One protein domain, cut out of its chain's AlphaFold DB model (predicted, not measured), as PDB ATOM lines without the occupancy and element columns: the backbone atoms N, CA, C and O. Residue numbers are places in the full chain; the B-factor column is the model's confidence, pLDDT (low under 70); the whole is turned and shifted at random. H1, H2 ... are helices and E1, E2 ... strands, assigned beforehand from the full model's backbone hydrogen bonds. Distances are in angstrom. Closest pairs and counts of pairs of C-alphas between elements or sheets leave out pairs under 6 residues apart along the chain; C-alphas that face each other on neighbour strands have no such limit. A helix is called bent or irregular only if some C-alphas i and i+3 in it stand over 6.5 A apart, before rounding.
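What this domain is: This is residues 3 to 141 of the 142 residues of an uncharacterized protein of Anoxybacter fermentans (UniProt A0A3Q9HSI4). One twisted, curled sheet of six strands makes the core of three layers: H1 and H2 cover one face, side by side, and H3 covers the other, with H4 farther out beyond H3. The sheet's order is E1, E2, E3, E4, E5, E6, mixed, and short H5 leads into edge strand E6. The printed part has 139 residues with five named helices and six named strands, in the order E1 H1 E2 H2 E3 E4 E5 H3 H4 H5 E6, of mixed class. It is compact, with a radius of gyration of the C-alphas of 14.4 A, and rounded, spanning 40 by 35 by 30 A.

How they stand to each other: E1, residues 3 to 6, H1, residues 7 to 24, and E2, residues 31 to 38, form a strand-helix-strand unit, two parallel neighbour strands with a helix between, its crossover right-handed; N 36 and O 3 are 2.8 A apart. E2, H2, residues 44 to 53, and E3, residues 59 to 62, form another right-handed one, with N 61 and O 32 at 2.8 A. E2 bends by 78 degrees at residue 35, pairing with E3 over residues 31 to 34 and with E1 over residues 36 to 38. H1 and H2 touch, the same way at a shallow tilt of 3 degrees, with Glu 11 and Ala 49 their closest C-alphas, 5.2 A apart. E3, E4, residues 66 to 71, and E5, residues 90 to 95, make a meander, each strand the antiparallel neighbour of the one before; N 60 and O 68, and N 71 and O 90, are each 2.8 A apart. H3, residues 100 to 112, is on the opposite face from H1 and H2, at a height over the sheet of 9.4 A; its closest C-alpha to E4 is Ser 100, 5.1 A from that of Phe 67. With residues 102 to 106 alone, H3 only just touches H4, residues 118 to 124, in a helical hairpin, with 3 pairs of C-alphas within 8 A; Ser 106 and Leu 124 are closest, at 5.3 A. H5, residues 131 to 134, only grazes the sheet. E6, residues 135 to 140, is antiparallel to E5, with N 139 and O 91 at 2.8 A. Every O i to N i+4 pair is within hydrogen-bond range in H2 and H3, 12 of 14 in H1, and 1 of 3 in H4, which has 3 of 4 O i to N i+3 pairs within range; H5 is too short for an i+4 pair.

Where its parts are: E1 begins at C-alpha 3, (100.240, 245.034, 179.282). H1 measures 26.3 A, E2 18.7 A and H3 18.4 A from first to last C-alpha. H4 is irregular, with C-alphas 119 and 122 7.8 A apart, and H1 only just so, with C-alphas 8 and 11 6.7 A apart. E6 ends at C-alpha 140, (112.104, 229.379, 158.104).

The domain as a whole: The C-alphas of Ser 8 and Asp 119 are the two farthest apart, at 40.9 A. The printed part has no cut. The link from E4 to E5, residues 72 to 89, is long. Mean pLDDT of the printed part is 91.1; residues 39 to 40 are under 70.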
ATOM      1  N   THR A   3     100.795 245.783 178.140       89.25
ATOM      2  CA  THR A   3     100.240 245.034 179.282       89.25
ATOM      3  C   THR A   3      99.631 243.717 178.819       89.25
ATOM      4  O   THR A   3      99.917 242.671 179.383       89.25
ATOM      5  N   LYS A   4      98.843 243.758 177.744       89.94
ATOM      6  CA  LYS A   4      98.214 242.591 177.135       89.94
ATOM      7  C   LYS A   4      98.318 242.703 175.624       89.94
ATOM      8  O   LYS A   4      98.120 243.791 175.083       89.94
ATOM      9  N   ILE A   5      98.619 241.593 174.963       86.62
ATOM     10  CA  ILE A   5      98.533 241.463 173.510       86.62
ATOM     11  C   ILE A   5      97.595 240.305 173.198       86.62
ATOM     12  O   ILE A   5      97.730 239.209 173.744       86.62
ATOM     13  N   ARG A   6      96.649 240.544 172.295       84.50
ATOM     14  CA  ARG A   6      95.820 239.507 171.678       84.50
ATOM     15  C   ARG A   6      96.397 239.131 170.316       84.50
ATOM     16  O   ARG A   6      97.033 239.946 169.655       84.50
ATOM     17  N   ASN A   7      96.097 237.929 169.827       77.62
ATOM     18  CA  ASN A   7      96.521 237.503 168.483       77.62
ATOM     19  C   ASN A   7      96.109 238.454 167.350       77.62
ATOM     20  O   ASN A   7      96.853 238.601 166.386       77.62
ATOM     21  N   SER A   8      94.942 239.094 167.462       80.00
ATOM     22  CA  SER A   8      94.471 240.089 166.489       80.00
ATOM     23  C   SER A   8      95.337 241.350 166.452       80.00
ATOM     24  O   SER A   8      95.356 242.042 165.446       80.00
ATOM     25  N   GLU A   9      96.041 241.649 167.542       86.31
ATOM     26  CA  GLU A   9      96.874 242.844 167.699       86.31
ATOM     27  C   GLU A   9      98.355 242.530 167.466       86.31
ATOM     28  O   GLU A   9      99.128 243.417 167.115       86.31
ATOM     29  N   LEU A  10      98.768 241.271 167.656       86.88
ATOM     30  CA  LEU A  10     100.172 240.868 167.590       86.88
ATOM     31  C   LEU A  10     100.799 241.163 166.223       86.88
ATOM     32  O   LEU A  10     101.936 241.620 166.173       86.88
ATOM     33  N   GLU A  11     100.062 240.960 165.130       89.31
ATOM     34  CA  GLU A  11     100.530 241.309 163.782       89.31
ATOM     35  C   GLU A  11     100.852 242.804 163.661       89.31
ATOM     36  O   GLU A  11     101.928 243.171 163.191       89.31
ATOM     37  N   GLU A  12      99.968 243.675 164.153       91.00
ATOM     38  CA  GLU A  12     100.198 245.119 164.139       91.00
ATOM     39  C   GLU A  12     101.371 245.519 165.042       91.00
ATOM     40  O   GLU A  12     102.163 246.389 164.674       91.00
ATOM     41  N   VAL A  13     101.505 244.892 166.215       93.62
ATOM     42  CA  VAL A  13     102.622 245.158 167.132       93.62
ATOM     43  C   VAL A  13     103.954 244.738 166.508       93.62
ATOM     44  O   VAL A  13     104.916 245.502 166.593       93.62
ATOM     45  N   ILE A  14     104.007 243.574 165.851       94.44
ATOM     46  CA  ILE A  14     105.192 243.115 165.113       94.44
ATOM     47  C   ILE A  14     105.527 244.091 163.990       94.44
ATOM     48  O   ILE A  14     106.672 244.518 163.907       94.44
ATOM     49  N   ARG A  15     104.539 244.512 163.193       92.75
ATOM     50  CA  ARG A  15     104.749 245.475 162.103       92.75
ATOM     51  C   ARG A  15     105.310 246.809 162.606       92.75
ATOM     52  O   ARG A  15     106.295 247.297 162.075       92.75
ATOM     53  N   LYS A  16     104.749 247.377 163.680       93.50
ATOM     54  CA  LYS A  16     105.268 248.631 164.264       93.50
ATOM     55  C   LYS A  16     106.705 248.486 164.769       93.50
ATOM     56  O   LYS A  16     107.505 249.404 164.634       93.50
ATOM     57  N   ALA A  17     107.029 247.349 165.383       94.31
ATOM     58  CA  ALA A  17     108.392 247.080 165.824       94.31
ATOM     59  C   ALA A  17     109.338 246.868 164.629       94.31
ATOM     60  O   ALA A  17     110.466 247.351 164.662       94.31
ATOM     61  N   GLU A  18     108.882 246.202 163.568       95.06
ATOM     62  CA  GLU A  18     109.618 246.045 162.312       95.06
ATOM     63  C   GLU A  18     109.962 247.404 161.695       95.06
ATOM     64  O   GLU A  18     111.123 247.616 161.351       95.06
ATOM     65  N   ASP A  19     109.000 248.328 161.608       93.94
ATOM     66  CA  ASP A  19     109.216 249.673 161.060       93.94
ATOM     67  C   ASP A  19     110.358 250.395 161.795       93.94
ATOM     68  O   ASP A  19     111.267 250.934 161.162       93.94
ATOM     69  N   ASN A  20     110.391 250.313 163.131       90.19
ATOM     70  CA  ASN A  20     111.497 250.851 163.931       90.19
ATOM     71  C   ASN A  20     112.831 250.155 163.615       90.19
ATOM     72  O   ASN A  20     113.862 250.808 163.468       90.19
ATOM     73  N   GLY A  21     112.817 248.824 163.496       92.31
ATOM     74  CA  GLY A  21     114.006 248.036 163.175       92.31
ATOM     75  C   GLY A  21     114.562 248.340 161.784       92.31
ATOM     76  O   GLY A  21     115.774 248.362 161.601       92.31
ATOM     77  N   ARG A  22     113.702 248.631 160.802       93.94
ATOM     78  CA  ARG A  22     114.120 249.016 159.445       93.94
ATOM     79  C   ARG A  22     114.851 250.357 159.408       93.94
ATOM     80  O   ARG A  22     115.723 250.522 158.562       93.94
ATOM     81  N   LEU A  23     114.521 251.281 160.310       93.06
ATOM     82  CA  LEU A  23     115.180 252.589 160.400       93.06
ATOM     83  C   LEU A  23     116.590 252.505 160.998       93.06
ATOM     84  O   LEU A  23     117.450 253.299 160.627       93.06
ATOM     85  N   ILE A  24     116.825 251.569 161.923       91.12
ATOM     86  CA  ILE A  24     118.081 251.489 162.690       91.12
ATOM     87  C   ILE A  24     119.007 250.386 162.160       91.12
ATOM     88  O   ILE A  24     120.221 250.558 162.118       91.12
ATOM     89  N   GLY A  25     118.446 249.247 161.753       89.56
ATOM     90  CA  GLY A  25     119.182 248.051 161.351       89.56
ATOM     91  C   GLY A  25     118.849 246.826 162.209       89.56
ATOM     92  O   GLY A  25     118.084 246.887 163.169       89.56
ATOM     93  N   ARG A  26     119.420 245.672 161.843       86.75
ATOM     94  CA  ARG A  26     119.134 244.369 162.483       86.75
ATOM     95  C   ARG A  26     120.076 244.000 163.630       86.75
ATOM     96  O   ARG A  26     119.855 242.991 164.289       86.75
ATOM     97  N   GLU A  27     121.124 244.786 163.853       86.19
ATOM     98  CA  GLU A  27     122.173 244.492 164.843       86.19
ATOM     99  C   GLU A  27     121.859 245.035 166.245       86.19
ATOM    100  O   GLU A  27     122.667 244.917 167.159       86.19
ATOM    101  N   ILE A  28     120.667 245.606 166.434       90.38
ATOM    102  CA  ILE A  28     120.184 246.101 167.726       90.38
ATOM    103  C   ILE A  28     119.268 245.091 168.413       90.38
ATOM    104  O   ILE A  28     118.672 244.229 167.768       90.38
ATOM    105  N   PHE A  29     119.053 245.247 169.720       94.19
ATOM    106  CA  PHE A  29     117.962 244.552 170.396       94.19
ATOM    107  C   PHE A  29     116.644 245.225 170.004       94.19
ATOM    108  O   PHE A  29     116.361 246.337 170.450       94.19
ATOM    109  N   ASN A  30     115.822 244.558 169.195       95.94
ATOM    110  CA  ASN A  30     114.479 245.033 168.881       95.94
ATOM    111  C   ASN A  30     113.466 243.989 169.322       95.94
ATOM    112  O   ASN A  30     113.234 242.986 168.635       95.94
ATOM    113  N   GLY A  31     112.911 244.219 170.510       96.38
ATOM    114  CA  GLY A  31     112.080 243.242 171.180       96.38
ATOM    115  C   GLY A  31     110.673 243.708 171.518       96.38
ATOM    116  O   GLY A  31     110.410 244.880 171.786       96.38
ATOM    117  N   ILE A  32     109.757 242.744 171.559       97.12
ATOM    118  CA  ILE A  32     108.374 242.927 172.000       97.12
ATOM    119  C   ILE A  32     108.199 242.212 173.336       97.12
ATOM    120  O   ILE A  32     108.523 241.038 173.471       97.12
ATOM    121  N   PHE A  33     107.639 242.919 174.308       96.94
ATOM    122  CA  PHE A  33     107.333 242.380 175.628       96.94
ATOM    123  C   PHE A  33     105.851 242.586 175.932       96.94
ATOM    124  O   PHE A  33     105.374 243.731 175.878       96.94
ATOM    125  N   SER A  34     105.158 241.497 176.269       95.06
ATOM    126  CA  SER A  34     103.767 241.490 176.719       95.06
ATOM    127  C   SER A  34     103.615 240.734 178.030       95.06
ATOM    128  O   SER A  34     103.985 239.566 178.092       95.06
ATOM    129  N   TYR A  35     103.031 241.367 179.050       93.19
ATOM    130  CA  TYR A  35     102.829 240.729 180.357       93.19
ATOM    131  C   TYR A  35     101.731 239.655 180.324       93.19
ATOM    132  O   TYR A  35     101.904 238.554 180.837       93.19
ATOM    133  N   GLU A  36     100.619 239.942 179.657       90.88
ATOM    134  CA  GLU A  36      99.582 238.964 179.355       90.88
ATOM    135  C   GLU A  36      99.590 238.626 177.870       90.88
ATOM    136  O   GLU A  36      99.735 239.496 177.005       90.88
ATOM    137  N   TYR A  37      99.371 237.353 177.571       86.62
ATOM    138  CA  TYR A  37      99.114 236.892 176.222       86.62
ATOM    139  C   TYR A  37      97.969 235.896 176.267       86.62
ATOM    140  O   TYR A  37      98.033 234.872 176.942       86.62
ATOM    141  N   ASP A  38      96.892 236.267 175.591       71.88
ATOM    142  CA  ASP A  38      95.665 235.493 175.536       71.88
ATOM    143  C   ASP A  38      95.629 234.826 174.157       71.88
ATOM    144  O   ASP A  38      95.494 235.541 173.155       71.88
ATOM    145  N   LYS A  39      95.720 233.481 174.127       66.38
ATOM    146  CA  LYS A  39      95.541 232.544 172.985       66.38
ATOM    147  C   LYS A  39      96.796 231.832 172.440       66.38
ATOM    148  O   LYS A  39      97.931 232.112 172.792       66.38
ATOM    149  N   ASN A  40      96.512 230.854 171.571       69.31
ATOM    150  CA  ASN A  40      97.436 229.940 170.906       69.31
ATOM    151  C   ASN A  40      98.313 230.664 169.860       69.31
ATOM    152  O   ASN A  40      97.794 231.333 168.961       69.31
ATOM    153  N   ILE A  41      99.633 230.496 169.958       70.88
ATOM    154  CA  ILE A  41     100.638 231.055 169.040       70.88
ATOM    155  C   ILE A  41     100.571 230.462 167.620       70.88
ATOM    156  O   ILE A  41     101.155 231.000 166.683       70.88
ATOM    157  N   GLU A  42      99.812 229.384 167.422       70.56
ATOM    158  CA  GLU A  42      99.664 228.682 166.139       70.56
ATOM    159  C   GLU A  42      98.843 229.431 165.075       70.56
ATOM    160  O   GLU A  42      98.558 228.889 164.005       70.56
ATOM    161  N   SER A  43      98.460 230.684 165.321       76.69
ATOM    162  CA  SER A  43      97.692 231.446 164.343       76.69
ATOM    163  C   SER A  43      98.501 231.709 163.055       76.69
ATOM    164  O   SER A  43      99.687 232.058 163.065       76.69
ATOM    165  N   ARG A  44      97.822 231.615 161.904       82.19
ATOM    166  CA  ARG A  44      98.404 231.933 160.589       82.19
ATOM    167  C   ARG A  44      98.840 233.400 160.474       82.19
ATOM    168  O   ARG A  44      99.754 233.686 159.702       82.19
ATOM    169  N   SER A  45      98.206 234.315 161.213       80.00
ATOM    170  CA  SER A  45      98.584 235.734 161.209       80.00
ATOM    171  C   SER A  45      99.921 235.960 161.909       80.00
ATOM    172  O   SER A  45     100.772 236.650 161.356       80.00
ATOM    173  N   VAL A  46     100.173 235.296 163.046       80.94
ATOM    174  CA  VAL A  46     101.471 235.376 163.743       80.94
ATOM    175  C   VAL A  46     102.597 234.859 162.853       80.94
ATOM    176  O   VAL A  46     103.626 235.516 162.713       80.94
ATOM    177  N   TYR A  47     102.382 233.722 162.185       88.31
ATOM    178  CA  TYR A  47     103.352 233.170 161.238       88.31
ATOM    179  C   TYR A  47     103.712 234.166 160.125       88.31
ATOM    180  O   TYR A  47     104.890 234.384 159.843       88.31
ATOM    181  N   ARG A  48     102.704 234.795 159.505       89.25
ATOM    182  CA  ARG A  48     102.916 235.796 158.448       89.25
ATOM    183  C   ARG A  48     103.633 237.037 158.970       89.25
ATOM    184  O   ARG A  48     104.557 237.505 158.317       89.25
ATOM    185  N   ALA A  49     103.249 237.528 160.147       90.12
ATOM    186  CA  ALA A  49     103.875 238.689 160.767       90.12
ATOM    187  C   ALA A  49     105.371 238.454 161.032       90.12
ATOM    188  O   ALA A  49     106.197 239.286 160.671       90.12
ATOM    189  N   LEU A  50     105.733 237.291 161.586       93.88
ATOM    190  CA  LEU A  50     107.133 236.912 161.803       93.88
ATOM    191  C   LEU A  50     107.901 236.772 160.483       93.88
ATOM    192  O   LEU A  50     109.015 237.281 160.367       93.88
ATOM    193  N   LYS A  51     107.297 236.143 159.462       94.31
ATOM    194  CA  LYS A  51     107.905 236.054 158.126       94.31
ATOM    195  C   LYS A  51     108.190 237.428 157.522       94.31
ATOM    196  O   LYS A  51     109.270 237.632 156.975       94.31
ATOM    197  N   ASN A  52     107.251 238.362 157.642       92.81
ATOM    198  CA  ASN A  52     107.396 239.718 157.114       92.81
ATOM    199  C   ASN A  52     108.459 240.520 157.873       92.81
ATOM    200  O   ASN A  52     109.251 241.216 157.239       92.81
ATOM    201  N   ALA A  53     108.543 240.340 159.194       94.25
ATOM    202  CA  ALA A  53     109.520 241.026 160.031       94.25
ATOM    203  C   ALA A  53     110.975 240.694 159.667       94.25
ATOM    204  O   ALA A  53     111.859 241.499 159.943       94.25
ATOM    205  N   ARG A  54     111.250 239.528 159.057       93.50
ATOM    206  CA  ARG A  54     112.571 239.130 158.528       93.50
ATOM    207  C   ARG A  54     113.752 239.415 159.477       93.50
ATOM    208  O   ARG A  54     114.801 239.871 159.038       93.50
ATOM    209  N   GLY A  55     113.583 239.209 160.782       94.88
ATOM    210  CA  GLY A  55     114.631 239.451 161.782       94.88
ATOM    211  C   GLY A  55     114.798 240.898 162.249       94.88
ATOM    212  O   GLY A  55     115.585 241.140 163.161       94.88
ATOM    213  N   TYR A  56     114.046 241.861 161.704       96.44
ATOM    214  CA  TYR A  56     114.022 243.235 162.226       96.44
ATOM    215  C   TYR A  56     113.405 243.318 163.621       96.44
ATOM    216  O   TYR A  56     113.718 244.251 164.348       96.44
ATOM    217  N   VAL A  57     112.587 242.340 164.013       96.81
ATOM    218  CA  VAL A  57     112.180 242.086 165.402       96.81
ATOM    219  C   VAL A  57     112.812 240.766 165.818       96.81
ATOM    220  O   VAL A  57     112.547 239.754 165.175       96.81
ATOM    221  N   ASN A  58     113.648 240.745 166.854       96.31
ATOM    222  CA  ASN A  58     114.503 239.584 167.134       96.31
ATOM    223  C   ASN A  58     114.220 238.854 168.448       96.31
ATOM    224  O   ASN A  58     114.540 237.670 168.538       96.31
ATOM    225  N   HIS A  59     113.569 239.493 169.421       97.38
ATOM    226  CA  HIS A  59     113.219 238.864 170.696       97.38
ATOM    227  C   HIS A  59     111.783 239.210 171.085       97.38
ATOM    228  O   HIS A  59     111.423 240.376 171.191       97.38
ATOM    229  N   ILE A  60     110.929 238.217 171.308       97.12
ATOM    230  CA  ILE A  60     109.522 238.448 171.645       97.12
ATOM    231  C   ILE A  60     109.168 237.606 172.863       97.12
ATOM    232  O   ILE A  60     109.331 236.391 172.849       97.12
ATOM    233  N   SER A  61     108.653 238.250 173.902       97.12
ATOM    234  CA  SER A  61     108.083 237.598 175.075       97.12
ATOM    235  C   SER A  61     106.583 237.870 175.138       97.12
ATOM    236  O   SER A  61     106.151 239.028 175.164       97.12
ATOM    237  N   LEU A  62     105.793 236.796 175.112       94.44
ATOM    238  CA  LEU A  62     104.335 236.816 175.125       94.44
ATOM    239  C   LEU A  62     103.830 236.070 176.356       94.44
ATOM    240  O   LEU A  62     103.777 234.840 176.390       94.44
ATOM    241  N   GLY A  63     103.463 236.828 177.385       94.19
ATOM    242  CA  GLY A  63     103.156 236.241 178.677       94.19
ATOM    243  C   GLY A  63     104.367 235.540 179.289       94.19
ATOM    244  O   GLY A  63     105.485 235.571 178.771       94.19
ATOM    245  N   LYS A  64     104.137 234.881 180.421       95.00
ATOM    246  CA  LYS A  64     105.212 234.237 181.183       95.00
ATOM    247  C   LYS A  64     105.822 233.019 180.467       95.00
ATOM    248  O   LYS A  64     106.939 232.622 180.790       95.00
ATOM    249  N   ASP A  65     105.123 232.437 179.492       94.75
ATOM    250  CA  ASP A  65     105.450 231.114 178.949       94.75
ATOM    251  C   ASP A  65     106.068 231.150 177.550       94.75
ATOM    252  O   ASP A  65     106.957 230.354 177.263       94.75
ATOM    253  N   VAL A  66     105.650 232.068 176.678       95.00
ATOM    254  CA  VAL A  66     106.009 231.996 175.257       95.00
ATOM    255  C   VAL A  66     107.134 232.962 174.932       95.00
ATOM    256  O   VAL A  66     107.003 234.172 175.131       95.00
ATOM    257  N   PHE A  67     108.238 232.437 174.407       96.94
ATOM    258  CA  PHE A  67     109.380 233.220 173.942       96.94
ATOM    259  C   PHE A  67     109.651 232.921 172.470       96.94
ATOM    260  O   PHE A  67     109.599 231.769 172.051       96.94
ATOM    261  N   ILE A  68     109.950 233.939 171.671       96.81
ATOM    262  CA  ILE A  68     110.276 233.799 170.250       96.81
ATOM    263  C   ILE A  68     111.593 234.517 170.000       96.81
ATOM    264  O   ILE A  68     111.770 235.658 170.435       96.81
ATOM    265  N   ARG A  69     112.508 233.864 169.287       97.56
ATOM    266  CA  ARG A  69     113.811 234.441 168.952       97.56
ATOM    267  C   ARG A  69     114.148 234.243 167.483       97.56
ATOM    268  O   ARG A  69     113.950 233.154 166.947       97.56
ATOM    269  N   PHE A  70     114.661 235.304 166.870       97.62
ATOM    270  CA  PHE A  70     115.283 235.273 165.553       97.62
ATOM    271  C   PHE A  70     116.696 234.689 165.635       97.62
ATOM    272  O   PHE A  70     117.456 234.995 166.557       97.62
ATOM    273  N   TRP A  71     117.045 233.900 164.631       97.00
ATOM    274  CA  TRP A  71     118.348 233.288 164.451       97.00
ATOM    275  C   TRP A  71     118.772 233.409 162.998       97.00
ATOM    276  O   TRP A  71     117.940 233.325 162.090       97.00
ATOM    277  N   ARG A  72     120.077 233.572 162.787       96.31
ATOM    278  CA  ARG A  72     120.630 233.544 161.438       96.31
ATOM    279  C   ARG A  72     120.866 232.104 160.995       96.31
ATOM    280  O   ARG A  72     121.058 231.222 161.836       96.31
ATOM    281  N   LYS A  73     120.879 231.853 159.686       96.50
ATOM    282  CA  LYS A  73     121.138 230.516 159.117       96.50
ATOM    283  C   LYS A  73     122.381 229.854 159.728       96.50
ATOM    284  O   LYS A  73     122.356 228.671 160.068       96.50
ATOM    285  N   GLU A  74     123.461 230.613 159.881       95.88
ATOM    286  CA  GLU A  74     124.741 230.162 160.434       95.88
ATOM    287  C   GLU A  74     124.637 229.641 161.876       95.88
ATOM    288  O   GLU A  74     125.435 228.802 162.294       95.88
ATOM    289  N   ASP A  75     123.615 230.063 162.623       95.50
ATOM    290  CA  ASP A  75     123.411 229.653 164.008       95.50
ATOM    291  C   ASP A  75     122.809 228.252 164.140       95.50
ATOM    292  O   ASP A  75     122.862 227.654 165.214       95.50
ATOM    293  N   ARG A  76     122.239 227.696 163.068       95.19
ATOM    294  CA  ARG A  76     121.419 226.478 163.136       95.19
ATOM    295  C   ARG A  76     122.129 225.288 163.793       95.19
ATOM    296  O   ARG A  76     121.501 224.548 164.547       95.19
ATOM    297  N   ASN A  77     123.428 225.124 163.519       95.31
ATOM    298  CA  ASN A  77     124.219 223.967 163.943       95.31
ATOM    299  C   ASN A  77     124.752 224.119 165.377       95.31
ATOM    300  O   ASN A  77     125.115 223.121 165.990       95.31
ATOM    301  N   ARG A  78     124.805 225.348 165.919       94.44
ATOM    302  CA  ARG A  78     125.226 225.594 167.312       94.44
ATOM    303  C   ARG A  78     124.084 225.454 168.322       94.44
ATOM    304  O   ARG A  78     124.333 225.419 169.524       94.44
ATOM    305  N   LEU A  79     122.837 225.400 167.853       94.81
ATOM    306  CA  LEU A  79     121.675 225.115 168.696       94.81
ATOM    307  C   LEU A  79     121.656 223.630 169.083       94.81
ATOM    308  O   LEU A  79     122.127 222.785 168.328       94.81
ATOM    309  N   ASN A  80     121.101 223.299 170.253       92.88
ATOM    310  CA  ASN A  80     121.073 221.921 170.755       92.88
ATOM    311  C   ASN A  80     119.691 221.519 171.323       92.88
ATOM    312  O   ASN A  80     119.425 221.787 172.495       92.88
ATOM    313  N   PRO A  81     118.816 220.856 170.546       93.25
ATOM    314  CA  PRO A  81     119.119 220.249 169.251       93.25
ATOM    315  C   PRO A  81     119.260 221.284 168.119       93.25
ATOM    316  O   PRO A  81     118.644 222.360 168.192       93.25
ATOM    317  N   PRO A  82     120.036 220.969 167.063       95.31
ATOM    318  CA  PRO A  82     120.179 221.841 165.904       95.31
ATOM    319  C   PRO A  82     118.840 222.021 165.183       95.31
ATOM    320  O   PRO A  82     117.865 221.309 165.442       95.31
ATOM    321  N   VAL A  83     118.765 223.023 164.311       95.75
ATOM    322  CA  VAL A  83     117.629 223.184 163.394       95.75
ATOM    323  C   VAL A  83     117.959 222.481 162.083       95.75
ATOM    324  O   VAL A  83     118.918 222.838 161.401       95.75
ATOM    325  N   GLU A  84     117.145 221.489 161.740       92.19
ATOM    326  CA  GLU A  84     117.235 220.725 160.497       92.19
ATOM    327  C   GLU A  84     116.225 221.251 159.468       92.19
ATOM    328  O   GLU A  84     115.222 221.868 159.832       92.19
ATOM    329  N   ASN A  85     116.468 220.992 158.180       90.25
ATOM    330  CA  ASN A  85     115.551 221.326 157.078       90.25
ATOM    331  C   ASN A  85     115.178 222.821 156.977       90.25
ATOM    332  O   ASN A  85     114.082 223.165 156.542       90.25
ATOM    333  N   CYS A  86     116.094 223.708 157.375       93.25
ATOM    334  CA  CYS A  86     115.946 225.157 157.287       93.25
ATOM    335  C   CYS A  86     117.222 225.764 156.691       93.25
ATOM    336  O   CYS A  86     118.287 225.753 157.318       93.25
ATOM    337  N   GLU A  87     117.130 226.243 155.450       93.19
ATOM    338  CA  GLU A  87     118.275 226.758 154.685       93.19
ATOM    339  C   GLU A  87     118.330 228.292 154.622       93.19
ATOM    340  O   GLU A  87     119.191 228.843 153.930       93.19
ATOM    341  N   SER A  88     117.466 228.968 155.379       96.50
ATOM    342  CA  SER A  88     117.385 230.422 155.543       96.50
ATOM    343  C   SER A  88     117.505 230.826 157.015       96.50
ATOM    344  O   SER A  88     117.610 229.978 157.903       96.50
ATOM    345  N   ASP A  89     117.501 232.134 157.276       97.31
ATOM    346  CA  ASP A  89     117.265 232.668 158.618       97.31
ATOM    347  C   ASP A  89     115.906 232.196 159.155       97.31
ATOM    348  O   ASP A  89     114.990 231.877 158.392       97.31
ATOM    349  N   PHE A  90     115.740 232.161 160.475       97.69
ATOM    350  CA  PHE A  90     114.545 231.565 161.066       97.69
ATOM    351  C   PHE A  90     114.153 232.173 162.405       97.69
ATOM    352  O   PHE A  90     114.948 232.786 163.114       97.69
ATOM    353  N   TYR A  91     112.894 231.958 162.779       97.50
ATOM    354  CA  TYR A  91     112.424 232.150 164.147       97.50
ATOM    355  C   TYR A  91     112.219 230.809 164.828       97.50
ATOM    356  O   TYR A  91     111.583 229.916 164.269       97.50
ATOM    357  N   ASN A  92     112.672 230.702 166.071       96.94
ATOM    358  CA  ASN A  92     112.275 229.621 166.960       96.94
ATOM    359  C   ASN A  92     111.252 230.132 167.970       96.94
ATOM    360  O   ASN A  92     111.432 231.198 168.560       96.94
ATOM    361  N   ILE A  93     110.200 229.344 168.169       95.62
ATOM    362  CA  ILE A  93     109.169 229.550 169.183       95.62
ATOM    363  C   ILE A  93     109.415 228.549 170.307       95.62
ATOM    364  O   ILE A  93     109.546 227.348 170.060       95.62
ATOM    365  N   TYR A  94     109.450 229.048 171.534       95.88
ATOM    366  CA  TYR A  94     109.738 228.295 172.743       95.88
ATOM    367  C   TYR A  94     108.597 228.415 173.751       95.88
ATOM    368  O   TYR A  94     108.045 229.501 173.939       95.88
ATOM    369  N   GLU A  95     108.318 227.320 174.454       95.25
ATOM    370  CA  GLU A  95     107.437 227.301 175.622       95.25
ATOM    371  C   GLU A  95     108.272 227.085 176.891       95.25
ATOM    372  O   GLU A  95     108.628 225.968 177.268       95.25
ATOM    373  N   LEU A  96     108.618 228.190 177.548       95.25
ATOM    374  CA  LEU A  96     109.573 228.250 178.653       95.25
ATOM    375  C   LEU A  96     108.925 228.217 180.045       95.25
ATOM    376  O   LEU A  96     109.611 228.482 181.027       95.25
ATOM    377  N   ARG A  97     107.622 227.910 180.137       92.19
ATOM    378  CA  ARG A  97     106.887 227.618 181.387       92.19
ATOM    379  C   ARG A  97     107.249 228.555 182.555       92.19
ATOM    380  O   ARG A  97     107.777 228.121 183.576       92.19
ATOM    381  N   GLY A  98     106.994 229.851 182.389       95.00
ATOM    382  CA  GLY A  98     107.270 230.896 183.379       95.00
ATOM    383  C   GLY A  98     108.583 231.662 183.190       95.00
ATOM    384  O   GLY A  98     108.781 232.677 183.852       95.00
ATOM    385  N   LEU A  99     109.468 231.227 182.288       96.56
ATOM    386  CA  LEU A  99     110.787 231.845 182.094       96.56
ATOM    387  C   LEU A  99     110.874 232.796 180.892       96.56
ATOM    388  O   LEU A  99     111.946 233.340 180.636       96.56
ATOM    389  N   SER A 100     109.784 233.042 180.157       96.56
ATOM    390  CA  SER A 100     109.827 233.899 178.959       96.56
ATOM    391  C   SER A 100     110.342 235.311 179.265       96.56
ATOM    392  O   SER A 100     111.224 235.817 178.566       96.56
ATOM    393  N   PHE A 101     109.870 235.920 180.358       96.75
ATOM    394  CA  PHE A 101     110.331 237.243 180.789       96.75
ATOM    395  C   PHE A 101     111.815 237.245 181.153       96.75
ATOM    396  O   PHE A 101     112.555 238.130 180.723       96.75
ATOM    397  N   SER A 102     112.262 236.235 181.899       95.88
ATOM    398  CA  SER A 102     113.657 236.099 182.321       95.88
ATOM    399  C   SER A 102     114.589 235.955 181.122       95.88
ATOM    400  O   SER A 102     115.621 236.620 181.067       95.88
ATOM    401  N   TYR A 103     114.208 235.151 180.125       96.81
ATOM    402  CA  TYR A 103     114.982 235.014 178.894       96.81
ATOM    403  C   TYR A 103     114.996 236.312 178.087       96.81
ATOM    404  O   TYR A 103     116.054 236.692 177.590       96.81
ATOM    405  N   PHE A 104     113.879 237.035 177.993       97.50
ATOM    406  CA  PHE A 104     113.847 238.335 177.319       97.50
ATOM    407  C   PHE A 104     114.815 239.339 177.951       97.50
ATOM    408  O   PHE A 104     115.629 239.931 177.247       97.50
ATOM    409  N   ILE A 105     114.760 239.492 179.278       95.50
ATOM    410  CA  ILE A 105     115.625 240.418 180.018       95.50
ATOM    411  C   ILE A 105     117.087 239.979 179.920       95.50
ATOM    412  O   ILE A 105     117.953 240.808 179.667       95.50
ATOM    413  N   SER A 106     117.370 238.684 180.050       94.81
ATOM    414  CA  SER A 106     118.740 238.170 179.971       94.81
ATOM    415  C   SER A 106     119.365 238.378 178.594       94.81
ATOM    416  O   SER A 106     120.512 238.803 178.519       94.81
ATOM    417  N   ASN A 107     118.598 238.189 177.510       94.44
ATOM    418  CA  ASN A 107     119.079 238.468 176.149       94.44
ATOM    419  C   ASN A 107     119.275 239.976 175.913       94.44
ATOM    420  O   ASN A 107     120.198 240.368 175.203       94.44
ATOM    421  N   LEU A 108     118.436 240.830 176.511       94.62
ATOM    422  CA  LEU A 108     118.635 242.281 176.475       94.62
ATOM    423  C   LEU A 108     119.925 242.681 177.201       94.62
ATOM    424  O   LEU A 108     120.705 243.465 176.664       94.62
ATOM    425  N   LEU A 109     120.163 242.140 178.398       92.69
ATOM    426  CA  LEU A 109     121.390 242.381 179.160       92.69
ATOM    427  C   LEU A 109     122.621 241.886 178.395       92.69
ATOM    428  O   LEU A 109     123.582 242.630 178.267       92.69
ATOM    429  N   GLU A 110     122.577 240.677 177.835       90.00
ATOM    430  CA  GLU A 110     123.685 240.112 177.055       90.00
ATOM    431  C   GLU A 110     124.058 240.985 175.847       90.00
ATOM    432  O   GLU A 110     125.240 241.138 175.557       90.00
ATOM    433  N   LEU A 111     123.078 241.595 175.168       88.19
ATOM    434  CA  LEU A 111     123.364 242.450 174.012       88.19
ATOM    435  C   LEU A 111     123.833 243.863 174.399       88.19
ATOM    436  O   LEU A 111     124.564 244.497 173.645       88.19
ATOM    437  N   THR A 112     123.372 244.389 175.536       86.75
ATOM    438  CA  THR A 112     123.596 245.796 175.922       86.75
ATOM    439  C   THR A 112     124.730 245.993 176.923       86.75
ATOM    440  O   THR A 112     125.276 247.093 177.015       86.75
ATOM    441  N   CYS A 113     125.106 244.963 177.683       85.12
ATOM    442  CA  CYS A 113     126.179 245.057 178.663       85.12
ATOM    443  C   CYS A 113     127.556 244.902 178.007       85.12
ATOM    444  O   CYS A 113     127.862 243.888 177.388       85.12
ATOM    445  N   SER A 114     128.434 245.880 178.235       72.25
ATOM    446  CA  SER A 114     129.826 245.854 177.767       72.25
ATOM    447  C   SER A 114     130.713 244.872 178.545       72.25
ATOM    448  O   SER A 114     131.810 244.540 178.098       72.25
ATOM    449  N   SER A 115     130.281 244.443 179.734       77.38
ATOM    450  CA  SER A 115     131.002 243.496 180.585       77.38
ATOM    451  C   SER A 115     130.509 242.068 180.371       77.38
ATOM    452  O   SER A 115     129.314 241.821 180.213       77.38
ATOM    453  N   LYS A 116     131.440 241.107 180.413       73.88
ATOM    454  CA  LYS A 116     131.101 239.683 180.356       73.88
ATOM    455  C   LYS A 116     130.231 239.312 181.558       73.88
ATOM    456  O   LYS A 116     130.555 239.644 182.698       73.88
ATOM    457  N   LEU A 117     129.121 238.626 181.299       79.75
ATOM    458  CA  LEU A 117     128.171 238.176 182.322       79.75
ATOM    459  C   LEU A 117     128.451 236.732 182.781       79.75
ATOM    460  O   LEU A 117     127.582 236.121 183.399       79.75
ATOM    461  N   ASP A 118     129.651 236.215 182.494       77.25
ATOM    462  CA  ASP A 118     130.080 234.813 182.643       77.25
ATOM    463  C   ASP A 118     129.743 234.216 184.024       77.25
ATOM    464  O   ASP A 118     129.106 233.164 184.111       77.25
ATOM    465  N   ASP A 119     129.992 234.956 185.104       81.81
ATOM    466  CA  ASP A 119     129.742 234.493 186.481       81.81
ATOM    467  C   ASP A 119     128.247 234.401 186.858       81.81
ATOM    468  O   ASP A 119     127.877 233.866 187.906       81.81
ATOM    469  N   ARG A 120     127.358 234.937 186.011       84.44
ATOM    470  CA  ARG A 120     125.907 235.030 186.243       84.44
ATOM    471  C   ARG A 120     125.082 234.199 185.261       84.44
ATOM    472  O   ARG A 120     123.853 234.249 185.321       84.44
ATOM    473  N   TRP A 121     125.711 233.404 184.391       83.88
ATOM    474  CA  TRP A 121     124.996 232.614 183.374       83.88
ATOM    475  C   TRP A 121     123.957 231.667 183.958       83.88
ATOM    476  O   TRP A 121     122.860 231.560 183.419       83.88
ATOM    477  N   TRP A 122     124.274 231.022 185.081       85.69
ATOM    478  CA  TRP A 122     123.357 230.101 185.755       85.69
ATOM    479  C   TRP A 122     122.061 230.789 186.215       85.69
ATOM    480  O   TRP A 122     121.011 230.154 186.271       85.69
ATOM    481  N   PHE A 123     122.125 232.089 186.519       87.62
ATOM    482  CA  PHE A 123     120.979 232.897 186.926       87.62
ATOM    483  C   PHE A 123     120.218 233.454 185.715       87.62
ATOM    484  O   PHE A 123     118.988 233.437 185.691       87.62
ATOM    485  N   LEU A 124     120.944 233.930 184.700       89.94
ATOM    486  CA  LEU A 124     120.370 234.522 183.487       89.94
ATOM    487  C   LEU A 124     119.684 233.470 182.598       89.94
ATOM    488  O   LEU A 124     118.634 233.718 182.003       89.94
ATOM    489  N   TYR A 125     120.243 232.261 182.546       92.50
ATOM    490  CA  TYR A 125     119.781 231.167 181.697       92.50
ATOM    491  C   TYR A 125     119.650 229.861 182.498       92.50
ATOM    492  O   TYR A 125     120.462 228.950 182.342       92.50
ATOM    493  N   PRO A 126     118.610 229.740 183.344       91.44
ATOM    494  CA  PRO A 126     118.522 228.685 184.356       91.44
ATOM    495  C   PRO A 126     118.115 227.301 183.820       91.44
ATOM    496  O   PRO A 126     118.125 226.326 184.571       91.44
ATOM    497  N   ILE A 127     117.722 227.174 182.547       92.12
ATOM    498  CA  ILE A 127     117.328 225.876 181.977       92.12
ATOM    499  C   ILE A 127     118.571 225.008 181.767       92.12
ATOM    500  O   ILE A 127     119.421 225.312 180.929       92.12
ATOM    501  N   VAL A 128     118.630 223.877 182.473       86.06
ATOM    502  CA  VAL A 128     119.715 222.897 182.342       86.06
ATOM    503  C   VAL A 128     119.788 222.352 180.909       86.06
ATOM    504  O   VAL A 128     118.812 221.837 180.357       86.06
ATOM    505  N   GLY A 129     120.976 222.429 180.308       85.19
ATOM    506  CA  GLY A 129     121.229 222.033 178.924       85.19
ATOM    507  C   GLY A 129     121.049 223.198 177.957       85.19
ATOM    508  O   GLY A 129     122.039 223.691 177.433       85.19
ATOM    509  N   THR A 130     119.805 223.609 177.692       90.06
ATOM    510  CA  THR A 130     119.455 224.846 176.963       90.06
ATOM    511  C   THR A 130     117.936 224.949 176.776       90.06
ATOM    512  O   THR A 130     117.227 223.939 176.757       90.06
ATOM    513  N   LYS A 131     117.438 226.170 176.536       94.12
ATOM    514  CA  LYS A 131     116.052 226.439 176.123       94.12
ATOM    515  C   LYS A 131     115.639 225.708 174.842       94.12
ATOM    516  O   LYS A 131     114.450 225.515 174.624       94.12
ATOM    517  N   GLU A 132     116.585 225.290 173.992       96.00
ATOM    518  CA  GLU A 132     116.264 224.632 172.715       96.00
ATOM    519  C   GLU A 132     115.504 223.307 172.886       96.00
ATOM    520  O   GLU A 132     114.751 222.926 171.996       96.00
ATOM    521  N   ARG A 133     115.598 222.650 174.050       93.94
ATOM    522  CA  ARG A 133     114.770 221.474 174.396       93.94
ATOM    523  C   ARG A 133     113.279 221.799 174.547       93.94
ATOM    524  O   ARG A 133     112.448 220.902 174.498       93.94
ATOM    525  N   HIS A 134     112.959 223.077 174.734       95.50
ATOM    526  CA  HIS A 134     111.607 223.618 174.857       95.50
ATOM    527  C   HIS A 134     111.142 224.312 173.567       95.50
ATOM    528  O   HIS A 134     110.152 225.048 173.569       95.50
ATOM    529  N   ARG A 135     111.879 224.131 172.464       95.56
ATOM    530  CA  ARG A 135     111.490 224.633 171.150       95.56
ATOM    531  C   ARG A 135     110.259 223.870 170.670       95.56
ATOM    532  O   ARG A 135     110.319 222.667 170.447       95.56
ATOM    533  N   VAL A 136     109.162 224.592 170.483       93.81
ATOM    534  CA  VAL A 136     107.892 224.048 169.986       93.81
ATOM    535  C   VAL A 136     107.875 224.047 168.461       93.81
ATOM    536  O   VAL A 136     107.323 223.145 167.838       93.81
ATOM    537  N   ARG A 137     108.474 225.070 167.837       93.25
ATOM    538  CA  ARG A 137     108.408 225.252 166.385       93.25
ATOM    539  C   ARG A 137     109.552 226.103 165.848       93.25
ATOM    540  O   ARG A 137     110.014 227.021 166.521       93.25
ATOM    541  N   THR A 138     109.908 225.848 164.593       95.62
ATOM    542  CA  THR A 138     110.768 226.706 163.771       95.62
ATOM    543  C   THR A 138     109.980 227.271 162.586       95.62
ATOM    544  O   THR A 138     109.138 226.589 161.998       95.62
ATOM    545  N   ILE A 139     110.227 228.535 162.247       95.19
ATOM    546  CA  ILE A 139     109.678 229.236 161.083       95.19
ATOM    547  C   ILE A 139     110.854 229.699 160.218       95.19
ATOM    548  O   ILE A 139     111.500 230.687 160.558       95.19
ATOM    549  N   CYS A 140     111.109 228.995 159.114       95.62
ATOM    550  CA  CYS A 140     112.104 229.379 158.104       95.62
ATOM    551  C   CYS A 140     111.618 230.577 157.290       95.62
ATOM    552  O   CYS A 140     110.423 230.668 156.993       95.62
ATOM    553  N   LEU A 141     112.523 231.496 156.948       94.44
ATOM    554  CA  LEU A 141     112.224 232.774 156.294       94.44
ATOM    555  C   LEU A 141     112.405 232.760 154.768       94.44
ATOM    556  O   LEU A 141     112.559 233.827 154.172       94.44
TER     557      LEU A 141